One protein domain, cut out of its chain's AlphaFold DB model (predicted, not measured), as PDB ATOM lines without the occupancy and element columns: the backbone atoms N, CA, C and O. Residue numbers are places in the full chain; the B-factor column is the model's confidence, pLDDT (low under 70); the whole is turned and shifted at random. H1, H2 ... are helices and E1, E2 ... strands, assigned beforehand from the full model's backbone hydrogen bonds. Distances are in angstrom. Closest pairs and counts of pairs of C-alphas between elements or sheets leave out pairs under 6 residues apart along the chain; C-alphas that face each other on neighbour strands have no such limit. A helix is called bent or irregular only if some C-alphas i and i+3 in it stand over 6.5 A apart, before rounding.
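This is residues 420 to 629 of the 1045 residues of an uncharacterized protein of Mycoplasma putrefaciens (strain ATCC 15718 / NCTC 10155 / C30 KS-1 / KS-1) (UniProt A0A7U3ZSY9). Three long helices, H1, H3 and H4, lie side by side in a flat row like a handle, with H3 in the middle, and a twisted six-stranded sheet continues from one end of this row as a head. H2 covers part of the sheet over E1 and E2, the short helices H5 and H6 sit by its E6 edge, and H7 follows H6 at a corner and comes close to the end of H2 at Tyr 465; residues 542 to 548 at the far end of the handle and the loop residues 577 to 582 stick out. The 210 printed residues include seven named helices and six named strands, in the order H1 H2 E1 E2 E3 E4 H3 H4 E5 E6 H5 H6 H7, a mixed class of helices and strands. The sheet is branched at E3, and its neighbour pairs are antiparallel. The whole is loose, with a radius of gyration of the C-alphas of 23.3 A and spans of 84 by 38 by 35 A, the length being that of row and sheet end to end.

H1, residues 420 to 445, begins at C-alpha 420 (146.272, 86.097, 93.710), is 35.7 A long and has a kink of 30 degrees near residue 427. H2, residues 447 to 465, is 26.6 A long. The strands E1, residues 473 to 475, and E2, residues 479 to 481, are short; E3, residues 484 to 493, is 28.7 A and E4, residues 496 to 506, is 29.2 A long. H3, residues 513 to 544, is the longest helix at 46.3 A and ends at C-alpha 544 (145.889, 80.641, 77.768). H4, residues 554 to 572, is 26.2 A long. E5, residues 588 to 592, and E6, residues 598 to 600, follow. H5, residues 603 to 611, is irregular, with C-alphas 607 and 610 7.6 A apart; then come H6, residues 613 to 616, and H7, residues 620 to 629, ending at C-alpha 629 (106.304, 108.797, 112.567).

H1 and H3 touch, opposite ways at a shallow tilt of 8 degrees, with the C-alphas of Leu 425 and Ser 529 closest at 5.5 A. H3 and H4 form a helical hairpin at a shallow tilt of 20 degrees, closest at the C-alphas of Leu 531 and Ala 556, 4.6 A; H1 and H4 are apart. H2 is close to H1 but not clearly touching, about perpendicular at 81 degrees, with the C-alphas of Ile 443 and Ile 450 closest at 7.4 A. H2 is on the sheet at a height of 8.9 A, over E1 and E2, along the strands at 2 degrees to E1 on the local plane. E2, E3 and E4 form a meander, each strand the antiparallel neighbour of the one before. E1 and E2 lie on one side of E3, with N 474 to O 490 at 2.8 A and N 481 to O 484 at 2.8 A, and E4 on the other side, with N 487 to O 503 at 2.9 A. E5 pairs with E4, N 504 to O 589 at 2.8 A, and forms a hairpin with E6, N 592 to O 598 at 2.7 A. H3, H5 and H6 only graze the sheet. H4, with residues 571 to 572 alone, touches H5 only at their ends, the closest C-alphas being those of Leu 571 and Ile 603, 5.1 A. H6 and H7 touch only at the corner, closest at the C-alphas of Phe 615 and Gly 621, 4.2 A. In H2, H3, H4 and H7 every O i to N i+4 pair is within hydrogen-bond range; H1 has 18 of 22 and H5 3 of 5, and H6 is too short for such a pair.

The C-alphas farthest apart are those of Leu 495 and Glu 547, 83.9 A. The printed part has no cut, and the one long link is H4 to E5, residues 573 to 587. The mean pLDDT of the printed part is 70.3, and 98 residues are under 70, among them residues 427 to 439, 464 to 476, 573 to 582 and 613 to 629.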
ATOM      1  N   ALA A 420     146.296  85.379  92.443       86.75
ATOM      2  CA  ALA A 420     146.272  86.097  93.710       86.75
ATOM      3  C   ALA A 420     144.847  86.498  94.095       86.75
ATOM      4  O   ALA A 420     144.410  86.225  95.207       86.75
ATOM      5  N   ILE A 421     144.092  87.088  93.161       80.19
ATOM      6  CA  ILE A 421     142.696  87.483  93.394       80.19
ATOM      7  C   ILE A 421     141.835  86.253  93.689       80.19
ATOM      8  O   ILE A 421     141.107  86.227  94.680       80.19
ATOM      9  N   GLN A 422     141.925  85.220  92.850       83.06
ATOM     10  CA  GLN A 422     141.138  84.003  93.013       83.06
ATOM     11  C   GLN A 422     141.456  83.287  94.321       83.06
ATOM     12  O   GLN A 422     140.539  82.919  95.047       83.06
ATOM     13  N   SER A 423     142.731  83.105  94.654       82.56
ATOM     14  CA  SER A 423     143.109  82.447  95.896       82.56
ATOM     15  C   SER A 423     142.810  83.313  97.113       82.56
ATOM     16  O   SER A 423     142.364  82.753  98.103       82.56
ATOM     17  N   ALA A 424     142.936  84.643  97.054       74.06
ATOM     18  CA  ALA A 424     142.477  85.506  98.140       74.06
ATOM     19  C   ALA A 424     140.973  85.325  98.401       74.06
ATOM     20  O   ALA A 424     140.553  85.254  99.552       74.06
ATOM     21  N   LEU A 425     140.163  85.189  97.348       69.88
ATOM     22  CA  LEU A 425     138.730  84.907  97.457       69.88
ATOM     23  C   LEU A 425     138.431  83.477  97.930       69.88
ATOM     24  O   LEU A 425     137.449  83.268  98.632       69.88
ATOM     25  N   LEU A 426     139.240  82.482  97.576       73.00
ATOM     26  CA  LEU A 426     139.101  81.117  98.101       73.00
ATOM     27  C   LEU A 426     139.655  80.995  99.533       73.00
ATOM     28  O   LEU A 426     139.240  80.131 100.300       73.00
ATOM     29  N   SER A 427     140.563  81.878  99.940       66.69
ATOM     30  CA  SER A 427     141.091  81.924 101.299       66.69
ATOM     31  C   SER A 427     140.234  82.789 102.225       66.69
ATOM     32  O   SER A 427     140.310  82.586 103.433       66.69
ATOM     33  N   THR A 428     139.389  83.708 101.718       62.72
ATOM     34  CA  THR A 428     138.383  84.401 102.558       62.72
ATOM     35  C   THR A 428     137.466  83.382 103.207       62.72
ATOM     36  O   THR A 428     137.161  83.523 104.381       62.72
ATOM     37  N   THR A 429     137.087  82.320 102.498       60.34
ATOM     38  CA  THR A 429     136.303  81.212 103.047       60.34
ATOM     39  C   THR A 429     137.010  80.516 104.215       60.34
ATOM     40  O   THR A 429     136.373  80.230 105.228       60.34
ATOM     41  N   SER A 430     138.334  80.361 104.155       55.59
ATOM     42  CA  SER A 430     139.161  79.827 105.248       55.59
ATOM     43  C   SER A 430     139.323  80.830 106.401       55.59
ATOM     44  O   SER A 430     139.132  80.485 107.564       55.59
ATOM     45  N   ALA A 431     139.602  82.102 106.106       54.22
ATOM     46  CA  ALA A 431     139.726  83.159 107.110       54.22
ATOM     47  C   ALA A 431     138.392  83.433 107.825       54.22
ATOM     48  O   ALA A 431     138.367  83.649 109.030       54.22
ATOM     49  N   LEU A 432     137.266  83.360 107.120       58.84
ATOM     50  CA  LEU A 432     135.929  83.465 107.699       58.84
ATOM     51  C   LEU A 432     135.556  82.214 108.479       58.84
ATOM     52  O   LEU A 432     134.940  82.347 109.525       58.84
ATOM     53  N   SER A 433     135.996  81.023 108.064       54.31
ATOM     54  CA  SER A 433     135.884  79.829 108.912       54.31
ATOM     55  C   SER A 433     136.657  79.956 110.232       54.31
ATOM     56  O   SER A 433     136.349  79.241 111.172       54.31
ATOM     57  N   PHE A 434     137.602  80.899 110.334       52.53
ATOM     58  CA  PHE A 434     138.292  81.260 111.575       52.53
ATOM     59  C   PHE A 434     137.649  82.451 112.307       52.53
ATOM     60  O   PHE A 434     137.550  82.444 113.532       52.53
ATOM     61  N   VAL A 435     137.214  83.489 111.586       56.06
ATOM     62  CA  VAL A 435     136.617  84.707 112.163       56.06
ATOM     63  C   VAL A 435     135.185  84.466 112.638       56.06
ATOM     64  O   VAL A 435     134.824  84.963 113.697       56.06
ATOM     65  N   ILE A 436     134.380  83.698 111.899       64.38
ATOM     66  CA  ILE A 436     132.982  83.408 112.249       64.38
ATOM     67  C   ILE A 436     132.895  82.688 113.601       64.38
ATOM     68  O   ILE A 436     132.233  83.244 114.471       64.38
ATOM     69  N   PRO A 437     133.633  81.589 113.864       63.84
ATOM     70  CA  PRO A 437     133.627  80.969 115.189       63.84
ATOM     71  C   PRO A 437     134.104  81.897 116.303       63.84
ATOM     72  O   PRO A 437     133.666  81.756 117.431       63.84
ATOM     73  N   LYS A 438     134.982  82.869 116.017       60.84
ATOM     74  CA  LYS A 438     135.403  83.874 117.007       60.84
ATOM     75  C   LYS A 438     134.347  84.939 117.270       60.84
ATOM     76  O   LYS A 438     134.276  85.445 118.382       60.84
ATOM     77  N   ILE A 439     133.567  85.311 116.258       63.78
ATOM     78  CA  ILE A 439     132.409  86.192 116.421       63.78
ATOM     79  C   ILE A 439     131.324  85.453 117.206       63.78
ATOM     80  O   ILE A 439     130.786  86.029 118.142       63.78
ATOM     81  N   GLU A 440     131.053  84.190 116.870       71.62
ATOM     82  CA  GLU A 440     130.137  83.308 117.604       71.62
ATOM     83  C   GLU A 440     130.597  83.142 119.064       71.62
ATOM     84  O   GLU A 440     129.838  83.448 119.974       71.62
ATOM     85  N   ASP A 441     131.873  82.822 119.300       70.50
ATOM     86  CA  ASP A 441     132.471  82.707 120.638       70.50
ATOM     87  C   ASP A 441     132.470  84.040 121.407       70.50
ATOM     88  O   ASP A 441     132.216  84.061 122.607       70.50
ATOM     89  N   TYR A 442     132.704  85.176 120.741       68.12
ATOM     90  CA  TYR A 442     132.583  86.500 121.362       68.12
ATOM     91  C   TYR A 442     131.133  86.797 121.759       68.12
ATOM     92  O   TYR A 442     130.886  87.295 122.857       68.12
ATOM     93  N   ILE A 443     130.178  86.490 120.878       72.88
ATOM     94  CA  ILE A 443     128.745  86.645 121.139       72.88
ATOM     95  C   ILE A 443     128.323  85.767 122.316       72.88
ATOM     96  O   ILE A 443     127.600  86.250 123.181       72.88
ATOM     97  N   ASP A 444     128.807  84.528 122.386       75.88
ATOM     98  CA  ASP A 444     128.490  83.593 123.462       75.88
ATOM     99  C   ASP A 444     129.157  83.992 124.790       75.88
ATOM    100  O   ASP A 444     128.491  84.047 125.823       75.88
ATOM    101  N   LYS A 445     130.444  84.367 124.784       75.44
ATOM    102  CA  LYS A 445     131.183  84.796 125.991       75.44
ATOM    103  C   LYS A 445     130.711  86.129 126.554       75.44
ATOM    104  O   LYS A 445     130.771  86.344 127.762       75.44
ATOM    105  N   HIS A 446     130.255  87.037 125.696       73.88
ATOM    106  CA  HIS A 446     129.744  88.346 126.099       73.88
ATOM    107  C   HIS A 446     128.224  88.438 125.999       73.88
ATOM    108  O   HIS A 446     127.683  89.543 126.031       73.88
ATOM    109  N   LYS A 447     127.527  87.300 125.920       80.06
ATOM    110  CA  LYS A 447     126.078  87.227 125.713       80.06
ATOM    111  C   LYS A 447     125.304  88.100 126.689       80.06
ATOM    112  O   LYS A 447     124.465  88.883 126.263       80.06
ATOM    113  N   GLU A 448     125.648  88.053 127.973       80.44
ATOM    114  CA  GLU A 448     124.996  88.863 129.009       80.44
ATOM    115  C   GLU A 448     125.305  90.364 128.887       80.44
ATOM    116  O   GLU A 448     124.413  91.195 129.047       80.44
ATOM    117  N   ASN A 449     126.526  90.740 128.490       77.94
ATOM    118  CA  ASN A 449     126.860  92.140 128.206       77.94
ATOM    119  C   ASN A 449     126.120  92.655 126.965       77.94
ATOM    120  O   ASN A 449     125.699  93.806 126.935       77.94
ATOM    121  N   ILE A 450     125.955  91.812 125.942       77.31
ATOM    122  CA  ILE A 450     125.226  92.148 124.717       77.31
ATOM    123  C   ILE A 450     123.727  92.248 125.011       77.31
ATOM    124  O   ILE A 450     123.100  93.204 124.566       77.31
ATOM    125  N   LYS A 451     123.157  91.323 125.795       81.69
ATOM    126  CA  LYS A 451     121.777  91.413 126.292       81.69
ATOM    127  C   LYS A 451     121.562  92.722 127.035       81.69
ATOM    128  O   LYS A 451     120.661  93.469 126.676       81.69
ATOM    129  N   LYS A 452     122.447  93.043 127.984       79.50
ATOM    130  CA  LYS A 452     122.408  94.303 128.725       79.50
ATOM    131  C   LYS A 452     122.519  95.513 127.801       79.50
ATOM    132  O   LYS A 452     121.715  96.420 127.916       79.50
ATOM    133  N   LEU A 453     123.434  95.511 126.831       78.44
ATOM    134  CA  LEU A 453     123.572  96.596 125.854       78.44
ATOM    135  C   LEU A 453     122.306  96.776 125.001       78.44
ATOM    136  O   LEU A 453     121.900  97.905 124.734       78.44
ATOM    137  N   ILE A 454     121.699  95.676 124.547       77.31
ATOM    138  CA  ILE A 454     120.455  95.689 123.769       77.31
ATOM    139  C   ILE A 454     119.314  96.225 124.635       77.31
ATOM    140  O   ILE A 454     118.625  97.147 124.205       77.31
ATOM    141  N   THR A 455     119.154  95.698 125.849       80.31
ATOM    142  CA  THR A 455     118.160  96.154 126.823       80.31
ATOM    143  C   THR A 455     118.359  97.626 127.160       80.31
ATOM    144  O   THR A 455     117.433  98.397 126.968       80.31
ATOM    145  N   ASP A 456     119.554  98.064 127.553       77.31
ATOM    146  CA  ASP A 456     119.845  99.452 127.929       77.31
ATOM    147  C   ASP A 456     119.585 100.414 126.765       77.31
ATOM    148  O   ASP A 456     118.950 101.454 126.943       77.31
ATOM    149  N   ASN A 457     120.018 100.071 125.547       75.38
ATOM    150  CA  ASN A 457     119.775 100.908 124.374       75.38
ATOM    151  C   ASN A 457     118.300 100.954 123.983       75.38
ATOM    152  O   ASN A 457     117.807 102.029 123.639       75.38
ATOM    153  N   LEU A 458     117.584  99.831 124.044       73.00
ATOM    154  CA  LEU A 458     116.149  99.804 123.776       73.00
ATOM    155  C   LEU A 458     115.372 100.539 124.866       73.00
ATOM    156  O   LEU A 458     114.523 101.353 124.535       73.00
ATOM    157  N   THR A 459     115.703 100.346 126.140       77.31
ATOM    158  CA  THR A 459     115.137 101.075 127.279       77.31
ATOM    159  C   THR A 459     115.385 102.573 127.147       77.31
ATOM    160  O   THR A 459     114.458 103.357 127.321       77.31
ATOM    161  N   ASN A 460     116.598 102.999 126.790       72.31
ATOM    162  CA  ASN A 460     116.916 104.409 126.559       72.31
ATOM    163  C   ASN A 460     116.165 104.973 125.350       72.31
ATOM    164  O   ASN A 460     115.675 106.100 125.401       72.31
ATOM    165  N   LEU A 461     116.038 104.196 124.273       69.44
ATOM    166  CA  LEU A 461     115.255 104.563 123.098       69.44
ATOM    167  C   LEU A 461     113.769 104.702 123.463       69.44
ATOM    168  O   LEU A 461     113.159 105.717 123.142       69.44
ATOM    169  N   LEU A 462     113.204 103.753 124.207       71.19
ATOM    170  CA  LEU A 462     111.826 103.800 124.692       71.19
ATOM    171  C   LEU A 462     111.617 104.969 125.664       71.19
ATOM    172  O   LEU A 462     110.696 105.739 125.451       71.19
ATOM    173  N   LYS A 463     112.505 105.217 126.636       71.12
ATOM    174  CA  LYS A 463     112.447 106.388 127.546       71.12
ATOM    175  C   LYS A 463     112.523 107.722 126.808       71.12
ATOM    176  O   LYS A 463     111.908 108.699 127.222       71.12
ATOM    177  N   LYS A 464     113.301 107.780 125.727       68.88
ATOM    178  CA  LYS A 464     113.475 108.990 124.919       68.88
ATOM    179  C   LYS A 464     112.237 109.323 124.084       68.88
ATOM    180  O   LYS A 464     112.041 110.490 123.748       68.88
ATOM    181  N   TYR A 465     111.439 108.319 123.719       62.22
ATOM    182  CA  TYR A 465     110.365 108.466 122.731       62.22
ATOM    183  C   TYR A 465     108.969 108.094 123.232       62.22
ATOM    184  O   TYR A 465     107.992 108.509 122.616       62.22
ATOM    185  N   LEU A 466     108.849 107.375 124.342       65.44
ATOM    186  CA  LEU A 466     107.600 107.088 125.037       65.44
ATOM    187  C   LEU A 466     107.553 107.892 126.343       65.44
ATOM    188  O   LEU A 466     108.583 108.061 126.998       65.44
ATOM    189  N   PRO A 467     106.378 108.401 126.747       61.38
ATOM    190  CA  PRO A 467     106.237 109.076 128.030       61.38
ATOM    191  C   PRO A 467     106.593 108.133 129.191       61.38
ATOM    192  O   PRO A 467     106.381 106.918 129.118       61.38
ATOM    193  N   THR A 468     107.117 108.696 130.281       60.84
ATOM    194  CA  THR A 468     107.286 107.979 131.550       60.84
ATOM    195  C   THR A 468     105.956 107.363 131.967       60.84
ATOM    196  O   THR A 468     104.914 108.014 131.844       60.84
ATOM    197  N   SER A 469     105.997 106.108 132.433       59.12
ATOM    198  CA  SER A 469     104.802 105.377 132.860       59.12
ATOM    199  C   SER A 469     103.938 106.257 133.766       59.12
ATOM    200  O   SER A 469     104.403 106.769 134.784       59.12
ATOM    201  N   ASN A 470     102.693 106.477 133.358       62.62
ATOM    202  CA  ASN A 470     101.727 107.337 134.033       62.62
ATOM    203  C   ASN A 470     100.401 106.582 134.208       62.62
ATOM    204  O   ASN A 470     100.281 105.425 133.810       62.62
ATOM    205  N   LYS A 471      99.381 107.222 134.798       58.03
ATOM    206  CA  LYS A 471      98.077 106.571 135.044       58.03
ATOM    207  C   LYS A 471      97.404 106.013 133.778       58.03
ATOM    208  O   LYS A 471      96.567 105.133 133.906       58.03
ATOM    209  N   ASN A 472      97.781 106.497 132.591       57.97
ATOM    210  CA  ASN A 472      97.166 106.129 131.318       57.97
ATOM    211  C   ASN A 472      98.064 105.257 130.418       57.97
ATOM    212  O   ASN A 472      97.570 104.672 129.465       57.97
ATOM    213  N   PHE A 473      99.368 105.144 130.685       63.34
ATOM    214  CA  PHE A 473     100.343 104.466 129.823       63.34
ATOM    215  C   PHE A 473     101.400 103.761 130.675       63.34
ATOM    216  O   PHE A 473     102.012 104.390 131.534       63.34
ATOM    217  N   LYS A 474     101.642 102.474 130.427       69.31
ATOM    218  CA  LYS A 474     102.629 101.661 131.141       69.31
ATOM    219  C   LYS A 474     103.391 100.822 130.132       69.31
ATOM    220  O   LYS A 474     102.791 100.094 129.360       69.31
ATOM    221  N   TRP A 475     104.709 100.887 130.149       69.94
ATOM    222  CA  TRP A 475     105.536  99.991 129.347       69.94
ATOM    223  C   TRP A 475     106.536  99.281 130.250       69.94
ATOM    224  O   TRP A 475     106.997  99.861 131.238       69.94
ATOM    225  N   ALA A 476     106.797  98.010 129.951       69.00
ATOM    226  CA  ALA A 476     107.809  97.224 130.637       69.00
ATOM    227  C   ALA A 476     109.168  97.481 129.983       69.00
ATOM    228  O   ALA A 476     109.265  97.571 128.757       69.00
ATOM    229  N   GLU A 477     110.219  97.609 130.795       75.94
ATOM    230  CA  GLU A 477     111.572  97.665 130.249       75.94
ATOM    231  C   GLU A 477     111.859  96.354 129.490       75.94
ATOM    232  O   GLU A 477     111.545  95.282 130.007       75.94
ATOM    233  N   PRO A 478     112.399  96.416 128.257       78.81
ATOM    234  CA  PRO A 478     112.712  95.230 127.473       78.81
ATOM    235  C   PRO A 478     113.624  94.278 128.239       78.81
ATOM    236  O   PRO A 478     114.768  94.609 128.547       78.81
ATOM    237  N   GLU A 479     113.146  93.071 128.496       82.81
ATOM    238  CA  GLU A 479     113.887  92.070 129.256       82.81
ATOM    239  C   GLU A 479     114.161  90.832 128.413       82.81
ATOM    240  O   GLU A 479     113.410  90.479 127.500       82.81
ATOM    241  N   PHE A 480     115.269  90.166 128.717       84.38
ATOM    242  CA  PHE A 480     115.577  88.877 128.124       84.38
ATOM    243  C   PHE A 480     115.034  87.756 129.006       84.38
ATOM    244  O   PHE A 480     115.469  87.589 130.140       84.38
ATOM    245  N   GLU A 481     114.156  86.930 128.445       83.56
ATOM    246  CA  GLU A 481     113.848  85.607 128.980       83.56
ATOM    247  C   GLU A 481     114.639  84.575 128.169       83.56
ATOM    248  O   GLU A 481     114.341  84.296 127.004       83.56
ATOM    249  N   ASN A 482     115.696  84.024 128.769       82.69
ATOM    250  CA  ASN A 482     116.692  83.208 128.073       82.69
ATOM    251  C   ASN A 482     117.286  83.953 126.858       82.69
ATOM    252  O   ASN A 482     118.005  84.938 127.020       82.69
ATOM    253  N   ASP A 483     116.985  83.489 125.645       82.75
ATOM    254  CA  ASP A 483     117.485  84.032 124.376       82.75
ATOM    255  C   ASP A 483     116.455  84.913 123.651       82.75
ATOM    256  O   ASP A 483     116.736  85.454 122.573       82.75
ATOM    257  N   LYS A 484     115.272  85.069 124.258       84.50
ATOM    258  CA  LYS A 484     114.153  85.866 123.762       84.50
ATOM    259  C   LYS A 484     114.139  87.226 124.438       84.50
ATOM    260  O   LYS A 484     113.999  87.315 125.650       84.50
ATOM    261  N   LEU A 485     114.221  88.283 123.644       85.38
ATOM    262  CA  LEU A 485     113.905  89.633 124.085       85.38
ATOM    263  C   LEU A 485     112.384  89.804 124.084       85.38
ATOM    264  O   LEU A 485     111.779  89.697 123.016       85.38
ATOM    265  N   LYS A 486     111.778  90.075 125.239       84.62
ATOM    266  CA  LYS A 486     110.355  90.408 125.372       84.62
ATOM    267  C   LYS A 486     110.141  91.914 125.293       84.62
ATOM    268  O   LYS A 486     110.947  92.699 125.790       84.62
ATOM    269  N   ILE A 487     109.042  92.312 124.663       80.06
ATOM    270  CA  ILE A 487     108.607  93.705 124.566       80.06
ATOM    271  C   ILE A 487     107.124  93.746 124.920       80.06
ATOM    272  O   ILE A 487     106.325  93.115 124.230       80.06
ATOM    273  N   ASP A 488     106.764  94.509 125.953       79.31
ATOM    274  CA  ASP A 488     105.370  94.720 126.347       79.31
ATOM    275  C   ASP A 488     105.081  96.198 126.664       79.31
ATOM    276  O   ASP A 488     105.782  96.860 127.435       79.31
ATOM    277  N   ILE A 489     104.034  96.725 126.038       75.56
ATOM    278  CA  ILE A 489     103.563  98.105 126.148       75.56
ATOM    279  C   ILE A 489     102.047  98.064 126.320       75.56
ATOM    280  O   ILE A 489     101.331  97.546 125.466       75.56
ATOM    281  N   GLN A 490     101.549  98.685 127.384       71.69
ATOM    282  CA  GLN A 490     100.155  98.668 127.815       71.69
ATOM    283  C   GLN A 490      99.586 100.094 127.948       71.69
ATOM    284  O   GLN A 490     100.250 101.028 128.405       71.69
ATOM    285  N   TYR A 491      98.321 100.278 127.568       66.44
ATOM    286  CA  TYR A 491      97.558 101.515 127.763       66.44
ATOM    287  C   TYR A 491      96.401 101.260 128.708       66.44
ATOM    288  O   TYR A 491      95.694 100.263 128.561       66.44
ATOM    289  N   TRP A 492      96.137 102.189 129.614       55.50
ATOM    290  CA  TRP A 492      94.927 102.147 130.417       55.50
ATOM    291  C   TRP A 492      93.782 102.833 129.669       55.50
ATOM    292  O   TRP A 492      93.834 104.025 129.368       55.50
ATOM    293  N   THR A 493      92.732 102.072 129.374       56.59
ATOM    294  CA  THR A 493      91.434 102.620 128.936       56.59
ATOM    295  C   THR A 493      90.433 102.546 130.085       56.59
ATOM    296  O   THR A 493      90.728 101.914 131.092       56.59
ATOM    297  N   VAL A 494      89.256 103.164 129.920       51.94
ATOM    298  CA  VAL A 494      88.237 103.475 130.948       51.94
ATOM    299  C   VAL A 494      88.009 102.397 132.036       51.94
ATOM    300  O   VAL A 494      87.665 102.787 133.148       51.94
ATOM    301  N   LEU A 495      88.250 101.094 131.793       48.72
ATOM    302  CA  LEU A 495      88.106 100.020 132.799       48.72
ATOM    303  C   LEU A 495      89.203  98.914 132.828       48.72
ATOM    304  O   LEU A 495      89.115  98.029 133.677       48.72
ATOM    305  N   TRP A 496      90.232  98.917 131.963       63.31
ATOM    306  CA  TRP A 496      91.289  97.874 131.949       63.31
ATOM    307  C   TRP A 496      92.579  98.296 131.211       63.31
ATOM    308  O   TRP A 496      92.561  99.177 130.340       63.31
ATOM    309  N   TRP A 497      93.698  97.628 131.536       63.75
ATOM    310  CA  TRP A 497      94.965  97.709 130.794       63.75
ATOM    311  C   TRP A 497      94.858  96.891 129.501       63.75
ATOM    312  O   TRP A 497      94.640  95.683 129.543       63.75
ATOM    313  N   ASN A 498      95.023  97.545 128.353       63.59
ATOM    314  CA  ASN A 498      95.074  96.904 127.042       63.59
ATOM    315  C   ASN A 498      96.510  96.881 126.518       63.59
ATOM    316  O   ASN A 498      97.172  97.921 126.497       63.59
ATOM    317  N   ASN A 499      96.960  95.736 126.005       66.12
ATOM    318  CA  ASN A 499      98.244  95.638 125.307       66.12
ATOM    319  C   ASN A 499      98.194  96.463 124.009       66.12
ATOM    320  O   ASN A 499      97.354  96.229 123.136       66.12
ATOM    321  N   ILE A 500      99.089  97.444 123.898       68.25
ATOM    322  CA  ILE A 500      99.338  98.250 122.695       68.25
ATOM    323  C   ILE A 500     100.420  97.601 121.840       68.25
ATOM    324  O   ILE A 500     100.373  97.699 120.621       68.25
ATOM    325  N   ALA A 501     101.413  96.976 122.463       72.25
ATOM    326  CA  ALA A 501     102.401  96.177 121.765       72.25
ATOM    327  C   ALA A 501     102.831  95.033 122.675       72.25
ATOM    328  O   ALA A 501     103.254  95.301 123.790       72.25
ATOM    329  N   ASN A 502     102.731  93.792 122.218       79.81
ATOM    330  CA  ASN A 502     103.271  92.640 122.934       79.81
ATOM    331  C   ASN A 502     103.972  91.724 121.936       79.81
ATOM    332  O   ASN A 502     103.459  91.474 120.842       79.81
ATOM    333  N   GLY A 503     105.149  91.236 122.294       80.94
ATOM    334  CA  GLY A 503     105.898  90.362 121.426       80.94
ATOM    335  C   GLY A 503     107.221  89.893 121.992       80.94
ATOM    336  O   GLY A 503     107.653  90.268 123.083       80.94
ATOM    337  N   HIS A 504     107.895  89.092 121.181       85.00
ATOM    338  CA  HIS A 504     109.235  88.612 121.451       85.00
ATOM    339  C   HIS A 504     110.080  88.564 120.187       85.00
ATOM    340  O   HIS A 504     109.603  88.400 119.063       85.00
ATOM    341  N   ILE A 505     111.386  88.647 120.396       82.75
ATOM    342  CA  ILE A 505     112.394  88.428 119.371       82.75
ATOM    343  C   ILE A 505     113.378  87.396 119.912       82.75
ATOM    344  O   ILE A 505     114.066  87.645 120.896       82.75
ATOM    345  N   ASN A 506     113.472  86.239 119.263       83.81
ATOM    346  CA  ASN A 506     114.563  85.295 119.489       83.81
ATOM    347  C   ASN A 506     115.849  85.918 118.925       83.81
ATOM    348  O   ASN A 506     116.078  85.902 117.714       83.81
ATOM    349  N   VAL A 507     116.671  86.510 119.790       79.62
ATOM    350  CA  VAL A 507     117.913  87.183 119.380       79.62
ATOM    351  C   VAL A 507     119.038  86.162 119.225       79.62
ATOM    352  O   VAL A 507     119.752  86.190 118.221       79.62
ATOM    353  N   PHE A 508     119.146  85.232 120.177       79.56
ATOM    354  CA  PHE A 508     120.198  84.212 120.252       79.56
ATOM    355  C   PHE A 508     119.642  82.787 120.034       79.56
ATOM    356  O   PHE A 508     118.442  82.595 119.839       79.56
ATOM    357  N   GLY A 509     120.526  81.781 120.029       73.75
ATOM    358  CA  GLY A 509     120.185  80.368 119.815       73.75
ATOM    359  C   GLY A 509     120.110  79.968 118.334       73.75
ATOM    360  O   GLY A 509     120.148  80.817 117.445       73.75
ATOM    361  N   ASN A 510     119.989  78.668 118.040       70.00
ATOM    362  CA  ASN A 510     120.067  78.128 116.665       70.00
ATOM    363  C   ASN A 510     119.006  78.675 115.697       70.00
ATOM    364  O   ASN A 510     119.209  78.647 114.487       70.00
ATOM    365  N   LYS A 511     117.873  79.153 116.225       67.06
ATOM    366  CA  LYS A 511     116.810  79.803 115.445       67.06
ATOM    367  C   LYS A 511     116.832  81.333 115.575       67.06
ATOM    368  O   LYS A 511     116.073  81.992 114.881       67.06
ATOM    369  N   GLY A 512     117.687  81.911 116.419       73.62
ATOM    370  CA  GLY A 512     117.733  83.351 116.669       73.62
ATOM    371  C   GLY A 512     118.172  84.178 115.459       73.62
ATOM    372  O   GLY A 512     118.877  83.697 114.568       73.62
ATOM    373  N   ILE A 513     117.767  85.449 115.427       73.75
ATOM    374  CA  ILE A 513     118.074  86.378 114.328       73.75
ATOM    375  C   ILE A 513     119.588  86.531 114.129       73.75
ATOM    376  O   ILE A 513     120.046  86.532 112.987       73.75
ATOM    377  N   LEU A 514     120.377  86.610 115.207       72.94
ATOM    378  CA  LEU A 514     121.825  86.811 115.117       72.94
ATOM    379  C   LEU A 514     122.537  85.606 114.479       72.94
ATOM    380  O   LEU A 514     123.341  85.779 113.564       72.94
ATOM    381  N   SER A 515     122.175  84.388 114.886       72.12
ATOM    382  CA  SER A 515     122.708  83.138 114.326       72.12
ATOM    383  C   SER A 515     122.339  82.965 112.849       72.12
ATOM    384  O   SER A 515     123.171  82.571 112.032       72.12
ATOM    385  N   ASN A 516     121.104  83.318 112.477       69.12
ATOM    386  CA  ASN A 516     120.654  83.262 111.085       69.12
ATOM    387  C   ASN A 516     121.382  84.278 110.206       69.12
ATOM    388  O   ASN A 516     121.771  83.939 109.091       69.12
ATOM    389  N   LEU A 517     121.621  85.493 110.708       69.19
ATOM    390  CA  LEU A 517     122.422  86.491 110.003       69.19
ATOM    391  C   LEU A 517     123.846  85.982 109.759       69.19
ATOM    392  O   LEU A 517     124.316  86.044 108.627       69.19
ATOM    393  N   ILE A 518     124.510  85.424 110.778       70.75
ATOM    394  CA  ILE A 518     125.868  84.868 110.654       70.75
ATOM    395  C   ILE A 518     125.909  83.738 109.614       70.75
ATOM    396  O   ILE A 518     126.762  83.751 108.723       70.75
ATOM    397  N   LYS A 519     124.953  82.803 109.667       68.62
ATOM    398  CA  LYS A 519     124.835  81.711 108.689       68.62
ATOM    399  C   LYS A 519     124.564  82.230 107.274       68.62
ATOM    400  O   LYS A 519     125.204  81.793 106.324       68.62
ATOM    401  N   GLY A 520     123.683  83.214 107.132       66.25
ATOM    402  CA  GLY A 520     123.396  83.854 105.852       66.25
ATOM    403  C   GLY A 520     124.609  84.566 105.250       66.25
ATOM    404  O   GLY A 520     124.891  84.402 104.065       66.25
ATOM    405  N   PHE A 521     125.376  85.300 106.064       63.69
ATOM    406  CA  PHE A 521     126.642  85.908 105.642       63.69
ATOM    407  C   PHE A 521     127.664  84.857 105.207       63.69
ATOM    408  O   PHE A 521     128.334  85.039 104.189       63.69
ATOM    409  N   LYS A 522     127.761  83.748 105.946       69.50
ATOM    410  CA  LYS A 522     128.616  82.610 105.604       69.50
ATOM    411  C   LYS A 522     128.266  82.073 104.214       69.50
ATOM    412  O   LYS A 522     129.131  82.034 103.338       69.50
ATOM    413  N   ASP A 523     126.996  81.750 103.989       67.50
ATOM    414  CA  ASP A 523     126.521  81.165 102.734       67.50
ATOM    415  C   ASP A 523     126.684  82.131 101.546       67.50
ATOM    416  O   ASP A 523     127.123  81.712 100.473       67.50
ATOM    417  N   ILE A 524     126.436  83.435 101.738       64.31
ATOM    418  CA  ILE A 524     126.678  84.491 100.735       64.31
ATOM    419  C   ILE A 524     128.132  84.478 100.247       64.31
ATOM    420  O   ILE A 524     128.393  84.573  99.043       64.31
ATOM    421  N   ILE A 525     129.086  84.368 101.171       65.00
ATOM    422  CA  ILE A 525     130.509  84.490 100.849       65.00
ATOM    423  C   ILE A 525     131.035  83.226 100.161       65.00
ATOM    424  O   ILE A 525     131.721  83.349  99.144       65.00
ATOM    425  N   PHE A 526     130.657  82.032 100.634       68.50
ATOM    426  CA  PHE A 526     130.998  80.765  99.964       68.50
ATOM    427  C   PHE A 526     130.511  80.752  98.512       68.50
ATOM    428  O   PHE A 526     131.277  80.509  97.580       68.50
ATOM    429  N   THR A 527     129.245  81.107  98.332       67.81
ATOM    430  CA  THR A 527     128.560  81.155  97.040       67.81
ATOM    431  C   THR A 527     129.220  82.150  96.074       67.81
ATOM    432  O   THR A 527     129.434  81.842  94.898       67.81
ATOM    433  N   SER A 528     129.599  83.333  96.573       65.62
ATOM    434  CA  SER A 528     130.264  84.378  95.780       65.62
ATOM    435  C   SER A 528     131.698  84.002  95.392       65.62
ATOM    436  O   SER A 528     132.135  84.298  94.279       65.62
ATOM    437  N   SER A 529     132.427  83.332  96.288       67.75
ATOM    438  CA  SER A 529     133.801  82.877  96.051       67.75
ATOM    439  C   SER A 529     133.872  81.834  94.928       67.75
ATOM    440  O   SER A 529     134.663  81.983  93.993       67.75
ATOM    441  N   GLU A 530     132.982  80.834  94.943       70.06
ATOM    442  CA  GLU A 530     132.908  79.821  93.880       70.06
ATOM    443  C   GLU A 530     132.561  80.428  92.507       70.06
ATOM    444  O   GLU A 530     133.168  80.070  91.490       70.06
ATOM    445  N   LEU A 531     131.616  81.377  92.468       69.88
ATOM    446  CA  LEU A 531     131.234  82.095  91.246       69.88
ATOM    447  C   LEU A 531     132.429  82.856  90.653       69.88
ATOM    448  O   LEU A 531     132.738  82.715  89.467       69.88
ATOM    449  N   LEU A 532     133.137  83.630  91.478       70.31
ATOM    450  CA  LEU A 532     134.292  84.416  91.038       70.31
ATOM    451  C   LEU A 532     135.473  83.534  90.616       70.31
ATOM    452  O   LEU A 532     136.153  83.859  89.643       70.31
ATOM    453  N   SER A 533     135.689  82.396  91.282       75.56
ATOM    454  CA  SER A 533     136.696  81.410  90.875       75.56
ATOM    455  C   SER A 533     136.399  80.831  89.488       75.56
ATOM    456  O   SER A 533     137.305  80.733  88.659       75.56
ATOM    457  N   THR A 534     135.131  80.527  89.197       76.06
ATOM    458  CA  THR A 534     134.700  80.018  87.884       76.06
ATOM    459  C   THR A 534     134.928  81.057  86.782       76.06
ATOM    460  O   THR A 534     135.513  80.745  85.744       76.06
ATOM    461  N   ILE A 535     134.549  82.317  87.032       74.44
ATOM    462  CA  ILE A 535     134.778  83.437  86.103       74.44
ATOM    463  C   ILE A 535     136.280  83.670  85.879       74.44
ATOM    464  O   ILE A 535     136.711  83.842  84.740       74.44
ATOM    465  N   SER A 536     137.088  83.642  86.943       79.56
ATOM    466  CA  SER A 536     138.545  83.793  86.854       79.56
ATOM    467  C   SER A 536     139.164  82.700  85.976       79.56
ATOM    468  O   SER A 536     139.874  83.005  85.018       79.56
ATOM    469  N   ASN A 537     138.823  81.431  86.222       83.31
ATOM    470  CA  ASN A 537     139.299  80.302  85.418       83.31
ATOM    471  C   ASN A 537     138.874  80.419  83.939       83.31
ATOM    472  O   ASN A 537     139.664  80.090  83.050       83.31
ATOM    473  N   TYR A 538     137.678  80.946  83.664       79.50
ATOM    474  CA  TYR A 538     137.222  81.226  82.301       79.50
ATOM    475  C   TYR A 538     138.041  82.337  81.615       79.50
ATOM    476  O   TYR A 538     138.491  82.171  80.479       79.50
ATOM    477  N   ILE A 539     138.311  83.454  82.303       79.88
ATOM    478  CA  ILE A 539     139.161  84.535  81.770       79.88
ATOM    479  C   ILE A 539     140.559  83.997  81.447       79.88
ATOM    480  O   ILE A 539     141.093  84.258  80.366       79.88
ATOM    481  N   LYS A 540     141.137  83.192  82.345       87.06
ATOM    482  CA  LYS A 540     142.439  82.557  82.111       87.06
ATOM    483  C   LYS A 540     142.425  81.656  80.880       87.06
ATOM    484  O   LYS A 540     143.402  81.636  80.142       87.06
ATOM    485  N   HIS A 541     141.329  80.945  80.616       84.12
ATOM    486  CA  HIS A 541     141.182  80.126  79.411       84.12
ATOM    487  C   HIS A 541     141.211  80.926  78.112       84.12
ATOM    488  O   HIS A 541     141.882  80.488  77.178       84.12
ATOM    489  N   ILE A 542     140.591  82.110  78.066       79.75
ATOM    490  CA  ILE A 542     140.663  82.988  76.887       79.75
ATOM    491  C   ILE A 542     142.119  83.326  76.544       79.75
ATOM    492  O   ILE A 542     142.522  83.230  75.384       79.75
ATOM    493  N   PHE A 543     142.917  83.712  77.543       83.38
ATOM    494  CA  PHE A 543     144.312  84.108  77.327       83.38
ATOM    495  C   PHE A 543     145.237  82.910  77.100       83.38
ATOM    496  O   PHE A 543     146.057  82.926  76.181       83.38
ATOM    497  N   TYR A 544     145.079  81.848  77.894       86.88
ATOM    498  CA  TYR A 544     145.889  80.641  77.768       86.88
ATOM    499  C   TYR A 544     145.610  79.891  76.464       86.88
ATOM    500  O   TYR A 544     146.519  79.264  75.931       86.88
ATOM    501  N   LYS A 545     144.394  79.976  75.902       81.69
ATOM    502  CA  LYS A 545     143.976  79.245  74.692       81.69
ATOM    503  C   LYS A 545     144.158  77.726  74.851       81.69
ATOM    504  O   LYS A 545     144.808  77.086  74.013       81.69
ATOM    505  N   SER A 546     143.672  77.161  75.961       71.44
ATOM    506  CA  SER A 546     143.588  75.700  76.116       71.44
ATOM    507  C   SER A 546     142.497  75.144  75.206       71.44
ATOM    508  O   SER A 546     141.496  75.807  74.948       71.44
ATOM    509  N   GLU A 547     142.685  73.928  74.707       63.81
ATOM    510  CA  GLU A 547     141.626  73.219  73.993       63.81
ATOM    511  C   GLU A 547     140.617  72.668  75.008       63.81
ATOM    512  O   GLU A 547     141.010  72.165  76.057       63.81
ATOM    513  N   ASN A 548     139.321  72.803  74.701       55.12
ATOM    514  CA  ASN A 548     138.205  72.147  75.391       55.12
ATOM    515  C   ASN A 548     138.258  72.168  76.929       55.12
ATOM    516  O   ASN A 548     138.460  71.143  77.576       55.12
ATOM    517  N   LYS A 549     137.957  73.325  77.530       60.84
ATOM    518  CA  LYS A 549     137.461  73.370  78.911       60.84
ATOM    519  C   LYS A 549     136.003  73.812  78.907       60.84
ATOM    520  O   LYS A 549     135.694  74.925  78.488       60.84
ATOM    521  N   ASN A 550     135.115  72.932  79.364       59.12
ATOM    522  CA  ASN A 550     133.735  73.303  79.652       59.12
ATOM    523  C   ASN A 550     133.731  74.077  80.969       59.12
ATOM    524  O   ASN A 550     134.017  73.524  82.029       59.12
ATOM    525  N   PHE A 551     133.450  75.371  80.880       67.56
ATOM    526  CA  PHE A 551     133.202  76.202  82.046       67.56
ATOM    527  C   PHE A 551     131.707  76.193  82.287       67.56
ATOM    528  O   PHE A 551     130.948  76.806  81.540       67.56
ATOM    529  N   ASP A 552     131.303  75.453  83.308       62.19
ATOM    530  CA  ASP A 552     129.915  75.393  83.713       62.19
ATOM    531  C   ASP A 552     129.583  76.613  84.587       62.19
ATOM    532  O   ASP A 552     130.006  76.707  85.743       62.19
ATOM    533  N   LEU A 553     128.857  77.580  84.015       66.69
ATOM    534  CA  LEU A 553     128.292  78.688  84.785       66.69
ATOM    535  C   LEU A 553     126.985  78.294  85.479       66.69
ATOM    536  O   LEU A 553     126.511  79.088  86.287       66.69
ATOM    537  N   ASP A 554     126.415  77.108  85.239       70.69
ATOM    538  CA  ASP A 554     125.155  76.680  85.853       70.69
ATOM    539  C   ASP A 554     125.290  76.633  87.362       70.69
ATOM    540  O   ASP A 554     124.453  77.193  88.071       70.69
ATOM    541  N   LYS A 555     126.395  76.072  87.868       66.94
ATOM    542  CA  LYS A 555     126.702  76.117  89.301       66.94
ATOM    543  C   LYS A 555     126.818  77.560  89.796       66.94
ATOM    544  O   LYS A 555     126.286  77.896  90.846       66.94
ATOM    545  N   ALA A 556     127.453  78.431  89.020       66.81
ATOM    546  CA  ALA A 556     127.706  79.826  89.361       66.81
ATOM    547  C   ALA A 556     126.413  80.679  89.415       66.81
ATOM    548  O   ALA A 556     126.204  81.454  90.353       66.81
ATOM    549  N   PHE A 557     125.511  80.504  88.451       73.31
ATOM    550  CA  PHE A 557     124.195  81.143  88.417       73.31
ATOM    551  C   PHE A 557     123.223  80.522  89.427       73.31
ATOM    552  O   PHE A 557     122.466  81.257  90.059       73.31
ATOM    553  N   SER A 558     123.269  79.203  89.641       73.75
ATOM    554  CA  SER A 558     122.491  78.526  90.693       73.75
ATOM    555  C   SER A 558     122.892  79.028  92.076       73.75
ATOM    556  O   SER A 558     122.039  79.321  92.912       73.75
ATOM    557  N   ASN A 559     124.193  79.226  92.281       68.56
ATOM    558  CA  ASN A 559     124.763  79.874  93.450       68.56
ATOM    559  C   ASN A 559     124.215  81.308  93.605       68.56
ATOM    560  O   ASN A 559     123.651  81.644  94.645       68.56
ATOM    561  N   LEU A 560     124.269  82.146  92.564       71.81
ATOM    562  CA  LEU A 560     123.707  83.505  92.610       71.81
ATOM    563  C   LEU A 560     122.195  83.523  92.915       71.81
ATOM    564  O   LEU A 560     121.731  84.341  93.710       71.81
ATOM    565  N   ALA A 561     121.422  82.611  92.323       79.75
ATOM    566  CA  ALA A 561     119.997  82.457  92.610       79.75
ATOM    567  C   ALA A 561     119.758  82.041  94.071       79.75
ATOM    568  O   ALA A 561     118.889  82.602  94.743       79.75
ATOM    569  N   SER A 562     120.565  81.108  94.586       74.12
ATOM    570  CA  SER A 562     120.551  80.693  95.990       74.12
ATOM    571  C   SER A 562     120.819  81.871  96.930       74.12
ATOM    572  O   SER A 562     120.075  82.071  97.886       74.12
ATOM    573  N   LEU A 563     121.786  82.734  96.609       72.00
ATOM    574  CA  LEU A 563     122.101  83.935  97.391       72.00
ATOM    575  C   LEU A 563     120.912  84.899  97.511       72.00
ATOM    576  O   LEU A 563     120.637  85.422  98.594       72.00
ATOM    577  N   ILE A 564     120.186  85.126  96.412       77.06
ATOM    578  CA  ILE A 564     118.986  85.976  96.416       77.06
ATOM    579  C   ILE A 564     117.889  85.338  97.277       77.06
ATOM    580  O   ILE A 564     117.237  86.042  98.049       77.06
ATOM    581  N   ARG A 565     117.717  84.011  97.204       78.62
ATOM    582  CA  ARG A 565     116.752  83.273  98.035       78.62
ATOM    583  C   ARG A 565     117.112  83.313  99.512       78.62
ATOM    584  O   ARG A 565     116.239  83.589 100.319       78.62
ATOM    585  N   ILE A 566     118.377  83.099  99.868       72.12
ATOM    586  CA  ILE A 566     118.865  83.185 101.251       72.12
ATOM    587  C   ILE A 566     118.620  84.591 101.801       72.12
ATOM    588  O   ILE A 566     118.072  84.736 102.888       72.12
ATOM    589  N   SER A 567     118.939  85.625 101.020       72.25
ATOM    590  CA  SER A 567     118.711  87.020 101.412       72.25
ATOM    591  C   SER A 567     117.223  87.327 101.614       72.25
ATOM    592  O   SER A 567     116.848  87.950 102.603       72.25
ATOM    593  N   ASN A 568     116.363  86.854 100.706       81.19
ATOM    594  CA  ASN A 568     114.911  86.975 100.837       81.19
ATOM    595  C   ASN A 568     114.390  86.216 102.066       81.19
ATOM    596  O   ASN A 568     113.588  86.753 102.820       81.19
ATOM    597  N   ASN A 569     114.883  85.001 102.306       74.06
ATOM    598  CA  ASN A 569     114.492  84.168 103.441       74.06
ATOM    599  C   ASN A 569     114.889  84.806 104.775       74.06
ATOM    600  O   ASN A 569     114.076  84.790 105.686       74.06
ATOM    601  N   LEU A 570     116.074  85.424 104.879       71.00
ATOM    602  CA  LEU A 570     116.497  86.169 106.074       71.00
ATOM    603  C   LEU A 570     115.540  87.318 106.415       71.00
ATOM    604  O   LEU A 570     115.230  87.544 107.584       71.00
ATOM    605  N   LEU A 571     115.058  88.040 105.404       77.00
ATOM    606  CA  LEU A 571     114.114  89.144 105.590       77.00
ATOM    607  C   LEU A 571     112.685  88.650 105.866       77.00
ATOM    608  O   LEU A 571     111.937  89.298 106.600       77.00
ATOM    609  N   GLU A 572     112.332  87.493 105.305       75.31
ATOM    610  CA  GLU A 572     111.020  86.858 105.430       75.31
ATOM    611  C   GLU A 572     110.855  86.056 106.719       75.31
ATOM    612  O   GLU A 572     109.720  85.828 107.094       75.31
ATOM    613  N   THR A 573     111.944  85.650 107.378       63.19
ATOM    614  CA  THR A 573     112.028  84.680 108.483       63.19
ATOM    615  C   THR A 573     110.828  84.634 109.459       63.19
ATOM    616  O   THR A 573     110.913  85.088 110.598       63.19
ATOM    617  N   GLN A 574     109.728  84.009 109.032       62.06
ATOM    618  CA  GLN A 574     108.632  83.507 109.855       62.06
ATOM    619  C   GLN A 574     108.930  82.026 110.086       62.06
ATOM    620  O   GLN A 574     109.051  81.266 109.128       62.06
ATOM    621  N   TYR A 575     109.087  81.587 111.332       59.22
ATOM    622  CA  TYR A 575     109.312  80.166 111.600       59.22
ATOM    623  C   TYR A 575     107.999  79.474 111.925       59.22
ATOM    624  O   TYR A 575     107.606  79.450 113.086       59.22
ATOM    625  N   LEU A 576     107.381  78.855 110.920       50.81
ATOM    626  CA  LEU A 576     106.432  77.766 111.117       50.81
ATOM    627  C   LEU A 576     106.657  76.669 110.076       50.81
ATOM    628  O   LEU A 576     106.785  76.934 108.886       50.81
ATOM    629  N   ASP A 577     106.678  75.432 110.564       45.84
ATOM    630  CA  ASP A 577     106.164  74.285 109.824       45.84
ATOM    631  C   ASP A 577     104.644  74.512 109.729       45.84
ATOM    632  O   ASP A 577     104.015  74.780 110.761       45.84
ATOM    633  N   ASP A 578     104.059  74.491 108.525       47.16
ATOM    634  CA  ASP A 578     102.702  74.991 108.193       47.16
ATOM    635  C   ASP A 578     101.557  74.427 109.071       47.16
ATOM    636  O   ASP A 578     100.413  74.888 109.015       47.16
ATOM    637  N   LYS A 579     101.856  73.436 109.914       47.84
ATOM    638  CA  LYS A 579     100.923  72.690 110.755       47.84
ATOM    639  C   LYS A 579     100.726  73.229 112.179       47.84
ATOM    640  O   LYS A 579      99.770  72.794 112.809       47.84
ATOM    641  N   ASN A 580     101.553  74.145 112.712       53.22
ATOM    642  CA  ASN A 580     101.454  74.527 114.139       53.22
ATOM    643  C   ASN A 580     101.581  76.039 114.429       53.22
ATOM    644  O   ASN A 580     102.620  76.506 114.880       53.22
ATOM    645  N   LYS A 581     100.511  76.815 114.198       53.44
ATOM    646  CA  LYS A 581     100.465  78.296 114.250       53.44
ATOM    647  C   LYS A 581     100.484  78.929 115.657       53.44
ATOM    648  O   LYS A 581      99.646  79.779 115.946       53.44
ATOM    649  N   ASN A 582     101.410  78.541 116.534       67.94
ATOM    650  CA  ASN A 582     101.582  79.230 117.820       67.94
ATOM    651  C   ASN A 582     102.534  80.435 117.677       67.94
ATOM    652  O   ASN A 582     103.658  80.277 117.199       67.94
ATOM    653  N   GLU A 583     102.094  81.625 118.103       71.44
ATOM    654  CA  GLU A 583     102.856  82.881 118.014       71.44
ATOM    655  C   GLU A 583     104.172  82.801 118.810       71.44
ATOM    656  O   GLU A 583     105.200  83.271 118.325       71.44
ATOM    657  N   ASP A 584     104.195  82.079 119.938       70.19
ATOM    658  CA  ASP A 584     105.378  81.884 120.800       70.19
ATOM    659  C   ASP A 584     106.542  81.125 120.133       70.19
ATOM    660  O   ASP A 584     107.698  81.213 120.578       70.19
ATOM    661  N   ASN A 585     106.250  80.383 119.058       69.88
ATOM    662  CA  ASN A 585     107.227  79.601 118.296       69.88
ATOM    663  C   ASN A 585     107.890  80.398 117.167       69.88
ATOM    664  O   ASN A 585     108.881  79.939 116.591       69.88
ATOM    665  N   LEU A 586     107.378  81.591 116.858       72.50
ATOM    666  CA  LEU A 586     107.950  82.460 115.841       72.50
ATOM    667  C   LEU A 586     109.277  83.049 116.326       72.50
ATOM    668  O   LEU A 586     109.472  83.324 117.512       72.50
ATOM    669  N   VAL A 587     110.214  83.271 115.404       74.62
ATOM    670  CA  VAL A 587     111.491  83.925 115.746       74.62
ATOM    671  C   VAL A 587     111.319  85.390 116.051       74.62
ATOM    672  O   VAL A 587     112.023  85.919 116.904       74.62
ATOM    673  N   MET A 588     110.341  86.012 115.419       78.50
ATOM    674  CA  MET A 588     109.883  87.334 115.764       78.50
ATOM    675  C   MET A 588     108.366  87.309 115.800       78.50
ATOM    676  O   MET A 588     107.723  86.847 114.857       78.50
ATOM    677  N   PHE A 589     107.816  87.838 116.877       83.25
ATOM    678  CA  PHE A 589     106.427  88.225 116.947       83.25
ATOM    679  C   PHE A 589     106.347  89.602 117.589       83.25
ATOM    680  O   PHE A 589     106.926  89.817 118.645       83.25
ATOM    681  N   LEU A 590     105.632  90.530 116.967       78.94
ATOM    682  CA  LEU A 590     105.194  91.752 117.627       78.94
ATOM    683  C   LEU A 590     103.753  92.030 117.209       78.94
ATOM    684  O   LEU A 590     103.482  92.420 116.073       78.94
ATOM    685  N   GLY A 591     102.822  91.790 118.122       76.56
ATOM    686  CA  GLY A 591     101.439  92.219 117.996       76.56
ATOM    687  C   GLY A 591     101.325  93.682 118.394       76.56
ATOM    688  O   GLY A 591     101.768  94.057 119.471       76.56
ATOM    689  N   LEU A 592     100.743  94.508 117.531       72.69
ATOM    690  CA  LEU A 592     100.456  95.915 117.770       72.69
ATOM    691  C   LEU A 592      98.934  96.133 117.835       72.69
ATOM    692  O   LEU A 592      98.179  95.614 117.008       72.69
ATOM    693  N   GLY A 593      98.493  96.962 118.778       64.56
ATOM    694  CA  GLY A 593      97.098  97.305 119.050       64.56
ATOM    695  C   GLY A 593      96.344  96.249 119.875       64.56
ATOM    696  O   GLY A 593      96.806  95.115 120.020       64.56
ATOM    697  N   PRO A 594      95.151  96.593 120.396       63.22
ATOM    698  CA  PRO A 594      94.338  95.681 121.199       63.22
ATOM    699  C   PRO A 594      94.002  94.407 120.414       63.22
ATOM    700  O   PRO A 594      93.546  94.491 119.281       63.22
ATOM    701  N   LYS A 595      94.197  93.225 121.013       64.38
ATOM    702  CA  LYS A 595      94.057  91.905 120.355       64.38
ATOM    703  C   LYS A 595      95.022  91.652 119.176       64.38
ATOM    704  O   LYS A 595      94.711  90.830 118.318       64.38
ATOM    705  N   ASN A 596      96.187  92.309 119.131       69.19
ATOM    706  CA  ASN A 596      97.197  92.141 118.072       69.19
ATOM    707  C   ASN A 596      96.632  92.463 116.669       69.19
ATOM    708  O   ASN A 596      96.757  91.660 115.743       69.19
ATOM    709  N   LEU A 597      95.977  93.624 116.519       65.31
ATOM    710  CA  LEU A 597      95.357  94.088 115.261       65.31
ATOM    711  C   LEU A 597      96.328  94.113 114.076       65.31
ATOM    712  O   LEU A 597      95.945  93.768 112.961       65.31
ATOM    713  N   ALA A 598      97.579  94.510 114.306       68.12
ATOM    714  CA  ALA A 598      98.657  94.328 113.344       68.12
ATOM    715  C   ALA A 598      99.673  93.351 113.924       68.12
ATOM    716  O   ALA A 598     100.117  93.511 115.054       68.12
ATOM    717  N   LYS A 599     100.047  92.338 113.150       76.75
ATOM    718  CA  LYS A 599     101.003  91.323 113.579       76.75
ATOM    719  C   LYS A 599     102.257  91.420 112.726       76.75
ATOM    720  O   LYS A 599     102.186  91.365 111.501       76.75
ATOM    721  N   ILE A 600     103.393  91.587 113.386       75.94
ATOM    722  CA  ILE A 600     104.717  91.579 112.776       75.94
ATOM    723  C   ILE A 600     105.321  90.213 113.029       75.94
ATOM    724  O   ILE A 600     105.508  89.821 114.181       75.94
ATOM    725  N   TYR A 601     105.661  89.516 111.955       81.00
ATOM    726  CA  TYR A 601     106.252  88.186 112.037       81.00
ATOM    727  C   TYR A 601     107.614  88.105 111.333       81.00
ATOM    728  O   TYR A 601     108.308  87.100 111.436       81.00
ATOM    729  N   SER A 602     107.997  89.156 110.605       79.38
ATOM    730  CA  SER A 602     109.211  89.214 109.790       79.38
ATOM    731  C   SER A 602     109.799  90.627 109.734       79.38
ATOM    732  O   SER A 602     109.134  91.621 110.042       79.38
ATOM    733  N   ILE A 603     111.040  90.730 109.251       77.31
ATOM    734  CA  ILE A 603     111.700  92.015 108.982       77.31
ATOM    735  C   ILE A 603     111.004  92.752 107.831       77.31
ATOM    736  O   ILE A 603     111.045  93.979 107.783       77.31
ATOM    737  N   TYR A 604     110.313  92.060 106.920       80.69
ATOM    738  CA  TYR A 604     109.470  92.746 105.942       80.69
ATOM    739  C   TYR A 604     108.252  93.435 106.571       80.69
ATOM    740  O   TYR A 604     107.832  94.465 106.047       80.69
ATOM    741  N   ASP A 605     107.709  92.919 107.680       77.50
ATOM    742  CA  ASP A 605     106.538  93.496 108.362       77.50
ATOM    743  C   ASP A 605     106.904  94.775 109.141       77.50
ATOM    744  O   ASP A 605     106.353  95.828 108.835       77.50
ATOM    745  N   ILE A 606     107.894  94.707 110.049       76.19
ATOM    746  CA  ILE A 606     109.128  95.498 109.925       76.19
ATOM    747  C   ILE A 606     109.091  96.772 109.099       76.19
ATOM    748  O   ILE A 606     108.569  97.828 109.454       76.19
ATOM    749  N   LEU A 607     109.760  96.633 107.966       75.62
ATOM    750  CA  LEU A 607     109.869  97.652 106.959       75.62
ATOM    751  C   LEU A 607     108.460  98.173 106.627       75.62
ATOM    752  O   LEU A 607     108.245  99.383 106.682       75.62
ATOM    753  N   ASN A 608     107.476  97.314 106.344       78.06
ATOM    754  CA  ASN A 608     106.146  97.713 105.869       78.06
ATOM    755  C   ASN A 608     105.266  98.447 106.907       78.06
ATOM    756  O   ASN A 608     104.145  98.838 106.575       78.06
ATOM    757  N   LEU A 609     105.761  98.685 108.126       75.19
ATOM    758  CA  LEU A 609     105.063  99.415 109.187       75.19
ATOM    759  C   LEU A 609     104.387 100.722 108.736       75.19
ATOM    760  O   LEU A 609     103.214 100.877 109.062       75.19
ATOM    761  N   PRO A 610     105.004 101.620 107.932       73.12
ATOM    762  CA  PRO A 610     104.352 102.854 107.468       73.12
ATOM    763  C   PRO A 610     103.050 102.629 106.676       73.12
ATOM    764  O   PRO A 610     102.297 103.567 106.424       73.12
ATOM    765  N   HIS A 611     102.790 101.397 106.236       74.00
ATOM    766  CA  HIS A 611     101.613 101.001 105.467       74.00
ATOM    767  C   HIS A 611     100.734  99.971 106.199       74.00
ATOM    768  O   HIS A 611      99.790  99.450 105.606       74.00
ATOM    769  N   ALA A 612     101.003  99.674 107.476       72.38
ATOM    770  CA  ALA A 612     100.181  98.772 108.278       72.38
ATOM    771  C   ALA A 612      98.846  99.431 108.691       72.38
ATOM    772  O   ALA A 612      98.799 100.615 109.025       72.38
ATOM    773  N   GLN A 613      97.760  98.647 108.724       66.06
ATOM    774  CA  GLN A 613      96.398  99.129 109.023       66.06
ATOM    775  C   GLN A 613      96.272  99.831 110.387       66.06
ATOM    776  O   GLN A 613      95.441 100.722 110.555       66.06
ATOM    777  N   ILE A 614      97.131  99.493 111.353       64.19
ATOM    778  CA  ILE A 614      97.114 100.100 112.688       64.19
ATOM    779  C   ILE A 614      97.392 101.613 112.679       64.19
ATOM    780  O   ILE A 614      96.836 102.344 113.495       64.19
ATOM    781  N   PHE A 615      98.169 102.112 111.713       64.88
ATOM    782  CA  PHE A 615      98.448 103.546 111.560       64.88
ATOM    783  C   PHE A 615      97.251 104.337 111.008       64.88
ATOM    784  O   PHE A 615      97.298 105.562 110.963       64.88
ATOM    785  N   GLN A 616      96.180 103.648 110.596       60.56
ATOM    786  CA  GLN A 616      94.938 104.232 110.076       60.56
ATOM    787  C   GLN A 616      93.785 104.165 111.096       60.56
ATOM    788  O   GLN A 616      92.682 104.621 110.806       60.56
ATOM    789  N   THR A 617      94.014 103.591 112.285       61.91
ATOM    790  CA  THR A 617      92.986 103.449 113.330       61.91
ATOM    791  C   THR A 617      92.897 104.740 114.161       61.91
ATOM    792  O   THR A 617      93.934 105.180 114.664       61.91
ATOM    793  N   PRO A 618      91.712 105.356 114.357       51.66
ATOM    794  CA  PRO A 618      91.574 106.572 115.165       51.66
ATOM    795  C   PRO A 618      92.107 106.380 116.599       51.66
ATOM    796  O   PRO A 618      91.978 105.294 117.165       51.66
ATOM    797  N   VAL A 619      92.699 107.425 117.194       56.34
ATOM    798  CA  VAL A 619      93.323 107.451 118.542       56.34
ATOM    799  C   VAL A 619      94.654 106.683 118.660       56.34
ATOM    800  O   VAL A 619      95.650 107.268 119.081       56.34
ATOM    801  N   ILE A 620      94.719 105.406 118.265       56.03
ATOM    802  CA  ILE A 620      95.965 104.606 118.310       56.03
ATOM    803  C   ILE A 620      96.930 105.037 117.195       56.03
ATOM    804  O   ILE A 620      98.126 105.194 117.440       56.03
ATOM    805  N   GLY A 621      96.410 105.292 115.993       59.25
ATOM    806  CA  GLY A 621      97.178 105.802 114.858       59.25
ATOM    807  C   GLY A 621      97.814 107.158 115.158       59.25
ATOM    808  O   GLY A 621      99.010 107.318 114.941       59.25
ATOM    809  N   ASP A 622      97.071 108.091 115.763       61.09
ATOM    810  CA  ASP A 622      97.591 109.416 116.137       61.09
ATOM    811  C   ASP A 622      98.708 109.329 117.184       61.09
ATOM    812  O   ASP A 622      99.712 110.036 117.087       61.09
ATOM    813  N   LEU A 623      98.579 108.424 118.160       59.16
ATOM    814  CA  LEU A 623      99.613 108.139 119.158       59.16
ATOM    815  C   LEU A 623     100.890 107.586 118.506       59.16
ATOM    816  O   LEU A 623     101.979 108.114 118.735       59.16
ATOM    817  N   ILE A 624     100.777 106.564 117.655       60.78
ATOM    818  CA  ILE A 624     101.946 105.950 117.010       60.78
ATOM    819  C   ILE A 624     102.582 106.919 115.994       60.78
ATOM    820  O   ILE A 624     103.806 107.038 115.944       60.78
ATOM    821  N   VAL A 625     101.794 107.681 115.231       63.81
ATOM    822  CA  VAL A 625     102.297 108.706 114.296       63.81
ATOM    823  C   VAL A 625     103.020 109.830 115.044       63.81
ATOM    824  O   VAL A 625     104.109 110.232 114.624       63.81
ATOM    825  N   LYS A 626     102.482 110.290 116.183       63.09
ATOM    826  CA  LYS A 626     103.080 111.345 117.018       63.09
ATOM    827  C   LYS A 626     104.448 110.957 117.587       63.09
ATOM    828  O   LYS A 626     105.336 111.808 117.631       63.09
ATOM    829  N   TYR A 627     104.634 109.701 118.000       60.75
ATOM    830  CA  TYR A 627     105.863 109.250 118.670       60.75
ATOM    831  C   TYR A 627     106.854 108.508 117.749       60.75
ATOM    832  O   TYR A 627     108.064 108.674 117.898       60.75
ATOM    833  N   ALA A 628     106.380 107.751 116.751       61.28
ATOM    834  CA  ALA A 628     107.215 106.937 115.856       61.28
ATOM    835  C   ALA A 628     107.309 107.467 114.407       61.28
ATOM    836  O   ALA A 628     108.230 107.091 113.679       61.28
ATOM    837  N   GLY A 629     106.423 108.374 113.974       63.06
ATOM    838  CA  GLY A 629     106.304 108.797 112.567       63.06
ATOM    839  C   GLY A 629     107.588 109.367 111.943       63.06
ATOM    840  O   GLY A 629     107.920 109.059 110.799       63.06
TER     841      GLY A 629